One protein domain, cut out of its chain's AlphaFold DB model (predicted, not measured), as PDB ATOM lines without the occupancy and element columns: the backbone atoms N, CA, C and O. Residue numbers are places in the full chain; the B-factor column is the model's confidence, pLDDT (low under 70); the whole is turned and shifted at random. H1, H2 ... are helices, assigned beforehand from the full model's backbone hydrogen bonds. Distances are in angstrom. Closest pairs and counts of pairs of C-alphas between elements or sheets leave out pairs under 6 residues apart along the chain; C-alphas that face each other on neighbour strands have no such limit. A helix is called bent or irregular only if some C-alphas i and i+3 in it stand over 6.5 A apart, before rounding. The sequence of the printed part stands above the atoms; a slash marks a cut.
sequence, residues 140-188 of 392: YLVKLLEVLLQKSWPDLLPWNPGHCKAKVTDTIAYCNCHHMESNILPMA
ATOM      1  N   TYR A 140     -19.798  11.126  26.704       89.62
ATOM      2  CA  TYR A 140     -19.343   9.769  26.983       89.62
ATOM      3  C   TYR A 140     -19.205   8.948  25.699       89.62
ATOM      4  O   TYR A 140     -18.161   8.337  25.472       89.62
ATOM      5  N   LEU A 141     -20.207   9.001  24.818       90.75
ATOM      6  CA  LEU A 141     -20.169   8.285  23.549       90.75
ATOM      7  C   LEU A 141     -19.041   8.780  22.633       90.75
ATOM      8  O   LEU A 141     -18.376   7.972  21.984       90.75
ATOM      9  N   VAL A 142     -18.785  10.092  22.615       92.69
ATOM     10  CA  VAL A 142     -17.635  10.677  21.905       92.69
ATOM     11  C   VAL A 142     -16.320  10.116  22.453       92.69
ATOM     12  O   VAL A 142     -15.482   9.661  21.679       92.69
ATOM     13  N   LYS A 143     -16.162  10.054  23.778       93.00
ATOM     14  CA  LYS A 143     -14.967   9.480  24.414       93.00
ATOM     15  C   LYS A 143     -14.791   7.990  24.097       93.00
ATOM     16  O   LYS A 143     -13.672   7.548  23.845       93.00
ATOM     17  N   LEU A 144     -15.877   7.213  24.085       91.44
ATOM     18  CA  LEU A 144     -15.839   5.807  23.664       91.44
ATOM     19  C   LEU A 144     -15.376   5.670  22.211       91.44
ATOM     20  O   LEU A 144     -14.548   4.808  21.918       91.44
ATOM     21  N   LEU A 145     -15.874   6.530  21.317       93.25
ATOM     22  CA  LEU A 145     -15.460   6.543  19.917       93.25
ATOM     23  C   LEU A 145     -13.965   6.846  19.776       93.25
ATOM     24  O   LEU A 145     -13.274   6.132  19.060       93.25
ATOM     25  N   GLU A 146     -13.457   7.862  20.476       93.56
ATOM     26  CA  GLU A 146     -12.036   8.233  20.449       93.56
ATOM     27  C   GLU A 146     -11.130   7.068  20.869       93.56
ATOM     28  O   GLU A 146     -10.166   6.749  20.172       93.56
ATOM     29  N   VAL A 147     -11.462   6.391  21.973       93.56
ATOM     30  CA  VAL A 147     -10.707   5.226  22.463       93.56
ATOM     31  C   VAL A 147     -10.785   4.057  21.480       93.56
ATOM     32  O   VAL A 147      -9.788   3.370  21.250       93.56
ATOM     33  N   LEU A 148     -11.958   3.811  20.898       93.88
ATOM     34  CA  LEU A 148     -12.157   2.705  19.967       93.88
ATOM     35  C   LEU A 148     -11.439   2.942  18.635       93.88
ATOM     36  O   LEU A 148     -10.843   2.013  18.089       93.88
ATOM     37  N   LEU A 149     -11.422   4.182  18.139       92.88
ATOM     38  CA  LEU A 149     -10.734   4.536  16.900       92.88
ATOM     39  C   LEU A 149      -9.228   4.253  16.974       92.88
ATOM     40  O   LEU A 149      -8.666   3.765  15.996       92.88
ATOM     41  N   GLN A 150      -8.598   4.443  18.140       94.12
ATOM     42  CA  GLN A 150      -7.181   4.107  18.369       94.12
ATOM     43  C   GLN A 150      -6.862   2.613  18.197       94.12
ATOM     44  O   GLN A 150      -5.708   2.252  17.978       94.12
ATOM     45  N   LYS A 151      -7.870   1.738  18.304       93.19
ATOM     46  CA  LYS A 151      -7.744   0.275  18.189       93.19
ATOM     47  C   LYS A 151      -8.311  -0.272  16.876       93.19
ATOM     48  O   LYS A 151      -8.366  -1.487  16.688       93.19
ATOM     49  N   SER A 152      -8.767   0.613  15.996       94.62
ATOM     50  CA  SER A 152      -9.457   0.263  14.757       94.62
ATOM     51  C   SER A 152      -8.604   0.554  13.528       94.62
ATOM     52  O   SER A 152      -7.615   1.283  13.597       94.62
ATOM     53  N   TRP A 153      -9.001  -0.002  12.387       93.94
ATOM     54  CA  TRP A 153      -8.408   0.315  11.095       93.94
ATOM     55  C   TRP A 153      -9.495   0.574  10.042       93.94
ATOM     56  O   TRP A 153     -10.558  -0.053  10.104       93.94
ATOM     57  N   PRO A 154      -9.256   1.475   9.069       91.50
ATOM     58  CA  PRO A 154     -10.227   1.771   8.020       91.50
ATOM     59  C   PRO A 154     -10.601   0.532   7.201       91.50
ATOM     60  O   PRO A 154      -9.741  -0.266   6.828       91.50
ATOM     61  N   ASP A 155     -11.887   0.405   6.886       89.25
ATOM     62  CA  ASP A 155     -12.441  -0.642   6.027       89.25
ATOM     63  C   ASP A 155     -13.582  -0.045   5.205       89.25
ATOM     64  O   ASP A 155     -14.752  -0.314   5.447       89.25
ATOM     65  N   LEU A 156     -13.230   0.853   4.287       86.19
ATOM     66  CA  LEU A 156     -14.181   1.709   3.583       86.19
ATOM     67  C   LEU A 156     -15.238   0.877   2.842       86.19
ATOM     68  O   LEU A 156     -14.906   0.077   1.964       86.19
ATOM     69  N   LEU A 157     -16.513   1.111   3.157       84.88
ATOM     70  CA  LEU A 157     -17.641   0.499   2.459       84.88
ATOM     71  C   LEU A 157     -18.290   1.519   1.515       84.88
ATOM     72  O   LEU A 157     -18.394   2.693   1.875       84.88
ATOM     73  N   PRO A 158     -18.805   1.101   0.340       86.69
ATOM     74  CA  PRO A 158     -19.461   2.015  -0.600       86.69
ATOM     75  C   PRO A 158     -20.621   2.814   0.009       86.69
ATOM     76  O   PRO A 158     -20.856   3.954  -0.379       86.69
ATOM     77  N   TRP A 159     -21.342   2.225   0.966       86.38
ATOM     78  CA  TRP A 159     -22.473   2.855   1.656       86.38
ATOM     79  C   TRP A 159     -22.115   3.470   3.013       86.38
ATOM     80  O   TRP A 159     -22.954   4.184   3.551       86.38
ATOM     81  N   ASN A 160     -20.913   3.211   3.546       88.38
ATOM     82  CA  ASN A 160     -20.396   3.793   4.787       88.38
ATOM     83  C   ASN A 160     -18.912   4.173   4.612       88.38
ATOM     84  O   ASN A 160     -18.015   3.390   4.949       88.38
ATOM     85  N   PRO A 161     -18.631   5.385   4.100       87.00
ATOM     86  CA  PRO A 161     -17.263   5.862   3.900       87.00
ATOM     87  C   PRO A 161     -16.459   6.015   5.200       87.00
ATOM     88  O   PRO A 161     -15.244   6.151   5.145       87.00
ATOM     89  N   GLY A 162     -17.118   6.020   6.363       87.31
ATOM     90  CA  GLY A 162     -16.469   6.061   7.673       87.31
ATOM     91  C   GLY A 162     -16.243   4.684   8.295       87.31
ATOM     92  O   GLY A 162     -15.814   4.624   9.445       87.31
ATOM     93  N   HIS A 163     -16.561   3.590   7.592       91.88
ATOM     94  CA  HIS A 163     -16.510   2.253   8.174       91.88
ATOM     95  C   HIS A 163     -15.086   1.852   8.590       91.88
ATOM     96  O   HIS A 163     -14.102   2.056   7.872       91.88
ATOM     97  N   CYS A 164     -14.997   1.272   9.783       92.06
ATOM     98  CA  CYS A 164     -13.779   0.836  10.439       92.06
ATOM     99  C   CYS A 164     -13.968  -0.586  10.973       92.06
ATOM    100  O   CYS A 164     -15.004  -0.933  11.539       92.06
ATOM    101  N   LYS A 165     -12.920  -1.401  10.869       91.88
ATOM    102  CA  LYS A 165     -12.845  -2.710  11.518       91.88
ATOM    103  C   LYS A 165     -12.133  -2.592  12.862       91.88
ATOM    104  O   LYS A 165     -11.143  -1.882  13.003       91.88
ATOM    105  N   ALA A 166     -12.637  -3.327  13.844       92.44
ATOM    106  CA  ALA A 166     -12.029  -3.526  15.154       92.44
ATOM    107  C   ALA A 166     -12.423  -4.916  15.677       92.44
ATOM    108  O   ALA A 166     -13.284  -5.588  15.096       92.44
ATOM    109  N   LYS A 167     -11.815  -5.371  16.779       89.00
ATOM    110  CA  LYS A 167     -12.274  -6.598  17.443       89.00
ATOM    111  C   LYS A 167     -13.710  -6.393  17.919       89.00
ATOM    112  O   LYS A 167     -14.012  -5.376  18.532       89.00
ATOM    113  N   VAL A 168     -14.580  -7.377  17.684       81.50
ATOM    114  CA  VAL A 168     -16.003  -7.290  18.062       81.50
ATOM    115  C   VAL A 168     -16.170  -6.957  19.545       81.50
ATOM    116  O   VAL A 168     -17.012  -6.145  19.892       81.50
ATOM    117  N   THR A 169     -15.333  -7.519  20.419       81.31
ATOM    118  CA  THR A 169     -15.357  -7.231  21.862       81.31
ATOM    119  C   THR A 169     -15.129  -5.757  22.183       81.31
ATOM    120  O   THR A 169     -15.753  -5.238  23.102       81.31
ATOM    121  N   ASP A 170     -14.288  -5.072  21.406       84.94
ATOM    122  CA  ASP A 170     -13.965  -3.661  21.615       84.94
ATOM    123  C   ASP A 170     -15.101  -2.745  21.128       84.94
ATOM    124  O   ASP A 170     -15.273  -1.642  21.646       84.94
ATOM    125  N   THR A 171     -15.918  -3.197  20.166       86.88
ATOM    126  CA  THR A 171     -17.018  -2.391  19.614       86.88
ATOM    127  C   THR A 171     -18.305  -2.462  20.433       86.88
ATOM    128  O   THR A 171     -19.143  -1.574  20.288       86.88
ATOM    129  N   ILE A 172     -18.479  -3.471  21.300       84.38
ATOM    130  CA  ILE A 172     -19.737  -3.717  22.035       84.38
ATOM    131  C   ILE A 172     -20.175  -2.491  22.836       84.38
ATOM    132  O   ILE A 172     -21.304  -2.040  22.660       84.38
ATOM    133  N   ALA A 173     -19.295  -1.937  23.675       84.38
ATOM    134  CA  ALA A 173     -19.640  -0.815  24.550       84.38
ATOM    135  C   ALA A 173     -20.077   0.421  23.745       84.38
ATOM    136  O   ALA A 173     -21.124   1.006  24.009       84.38
ATOM    137  N   TYR A 174     -19.324   0.769  22.698       90.06
ATOM    138  CA  TYR A 174     -19.672   1.881  21.812       90.06
ATOM    139  C   TYR A 174     -20.997   1.639  21.073       90.06
ATOM    140  O   TYR A 174     -21.873   2.505  21.059       90.06
ATOM    141  N   CYS A 175     -21.167   0.448  20.488       89.94
ATOM    142  CA  CYS A 175     -22.359   0.067  19.733       89.94
ATOM    143  C   CYS A 175     -23.628   0.051  20.597       89.94
ATOM    144  O   CYS A 175     -24.683   0.520  20.165       89.94
ATOM    145  N   ASN A 176     -23.525  -0.455  21.825       87.31
ATOM    146  CA  ASN A 176     -24.613  -0.444  22.797       87.31
ATOM    147  C   ASN A 176     -24.975   0.983  23.204       87.31
ATOM    148  O   ASN A 176     -26.144   1.358  23.108       87.31
ATOM    149  N   CYS A 177     -23.975   1.790  23.566       87.56
ATOM    150  CA  CYS A 177     -24.177   3.165  24.001       87.56
ATOM    151  C   CYS A 177     -24.835   4.014  22.902       87.56
ATOM    152  O   CYS A 177     -25.888   4.605  23.138       87.56
ATOM    153  N   HIS A 178     -24.333   4.004  21.657       89.88
ATOM    154  CA  HIS A 178     -24.983   4.796  20.603       89.88
ATOM    155  C   HIS A 178     -26.364   4.258  20.225       89.88
ATOM    156  O   HIS A 178     -27.241   5.035  19.839       89.88
ATOM    157  N   HIS A 179     -26.585   2.939  20.292       89.56
ATOM    158  CA  HIS A 179     -27.908   2.380  20.043       89.56
ATOM    159  C   HIS A 179     -28.896   2.847  21.114       89.56
ATOM    160  O   HIS A 179     -30.000   3.278  20.759       89.56
ATOM    161  N   MET A 180     -28.474   2.821  22.380       88.81
ATOM    162  CA  MET A 180     -29.236   3.330  23.509       88.81
ATOM    163  C   MET A 180     -29.527   4.827  23.338       88.81
ATOM    164  O   MET A 180     -30.696   5.203  23.372       88.81
ATOM    165  N   GLU A 181     -28.530   5.664  23.035       90.69
ATOM    166  CA  GLU A 181     -28.728   7.113  22.865       90.69
ATOM    167  C   GLU A 181     -29.634   7.450  21.679       90.69
ATOM    168  O   GLU A 181     -30.513   8.302  21.782       90.69
ATOM    169  N   SER A 182     -29.454   6.763  20.549       89.44
ATOM    170  CA  SER A 182     -30.172   7.085  19.310       89.44
ATOM    171  C   SER A 182     -31.590   6.521  19.242       89.44
ATOM    172  O   SER A 182     -32.389   7.023  18.455       89.44
ATOM    173  N   ASN A 183     -31.895   5.445  19.976       88.25
ATOM    174  CA  ASN A 183     -33.162   4.720  19.815       88.25
ATOM    175  C   ASN A 183     -33.898   4.522  21.138       88.25
ATOM    176  O   ASN A 183     -35.102   4.759  21.196       88.25
ATOM    177  N   ILE A 184     -33.190   4.105  22.189       90.12
ATOM    178  CA  ILE A 184     -33.834   3.706  23.443       90.12
ATOM    179  C   ILE A 184     -34.144   4.915  24.315       90.12
ATOM    180  O   ILE A 184     -35.268   5.014  24.778       90.12
ATOM    181  N   LEU A 185     -33.220   5.863  24.493       91.25
ATOM    182  CA  LEU A 185     -33.476   7.073  25.286       91.25
ATOM    183  C   LEU A 185     -34.666   7.899  24.761       91.25
ATOM    184  O   LEU A 185     -35.523   8.267  25.568       91.25
ATOM    185  N   PRO A 186     -34.801   8.159  23.441       91.44
ATOM    186  CA  PRO A 186     -35.974   8.850  22.912       91.44
ATOM    187  C   PRO A 186     -37.277   8.085  23.168       91.44
ATOM    188  O   PRO A 186     -38.275   8.685  23.557       91.44
ATOM    189  N   MET A 187     -37.262   6.762  22.984       92.44
ATOM    190  CA  MET A 187     -38.416   5.903  23.250       92.44
ATOM    191  C   MET A 187     -38.773   5.900  24.741       92.44
ATOM    192  O   MET A 187     -39.922   6.148  25.073       92.44
ATOM    193  N   ALA A 188     -37.798   5.707  25.630       94.25
ATOM    194  CA  ALA A 188     -37.968   5.739  27.080       94.25
ATOM    195  C   ALA A 188     -38.570   7.070  27.548       94.25
ATOM    196  O   ALA A 188     -39.493   7.084  28.353       94.25
TER     197      ALA A 188
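AT A GLANCE: This is residues 140 to 188 of the 392 residues of the protein "Restriction of telomere capping protein 4" of Piloderma croceum (strain F 1598) (UniProt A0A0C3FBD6). The printed part is a helical hairpin: the short helix H1 lies side by side with part of the longer helix H2, and the two run opposite ways. The link between them is a long loop that folds back on itself, and residues 182 to 187 of H2 stick out. There are 49 residues with two named helices, H1 then H2, and no named strand; the class is all helix. The whole is only just loose, close to compact, with a radius of gyration of the C-alphas of 11.9 A, and it spans 34 by 23 by 17 A.

HOW THE PARTS SIT: H1, residues 140 to 149, and H2, residues 168 to 188, form a helical hairpin. They touch, with 9 pairs of C-alphas within 8 A; the closest are those of Leu 144 and Tyr 174, 5.8 A apart. H2 touches H1 with residues 170 to 178 alone. Their lines stand at a shallow tilt of 26 degrees, opposite ways, and their centres are 12.3 A apart. H2 has a kink of 38 degrees near residue 182, and residues 182 to 187 of it stand free. In the link, residues 153 to 154 pair with residues 164 to 165, antiparallel. In H1 every O i to N i+4 pair is within hydrogen-bond range; in H2, 13 of 17 are.

IN THESE COORDINATES: H1 begins at C-alpha 140 at (-19.343, 9.769, 26.983) and is 14.3 A long from first to last C-alpha. H2 begins at C-alpha 168 at (-16.003, -7.290, 18.062) and ends at C-alpha 188 at (-37.968, 5.739, 27.080), 27.1 A from first to last C-alpha. H2 is irregular, but only just: C-alphas 170 and 173 are 7.0 A apart.

THE WHOLE: The two C-alphas farthest apart are those of Trp 153 and Ala 188, at 34.0 A. The printed part has no cut. The link from H1 to H2, 18 residues, is long. The mean pLDDT of the printed part is 89.8, and no printed residue is under 70.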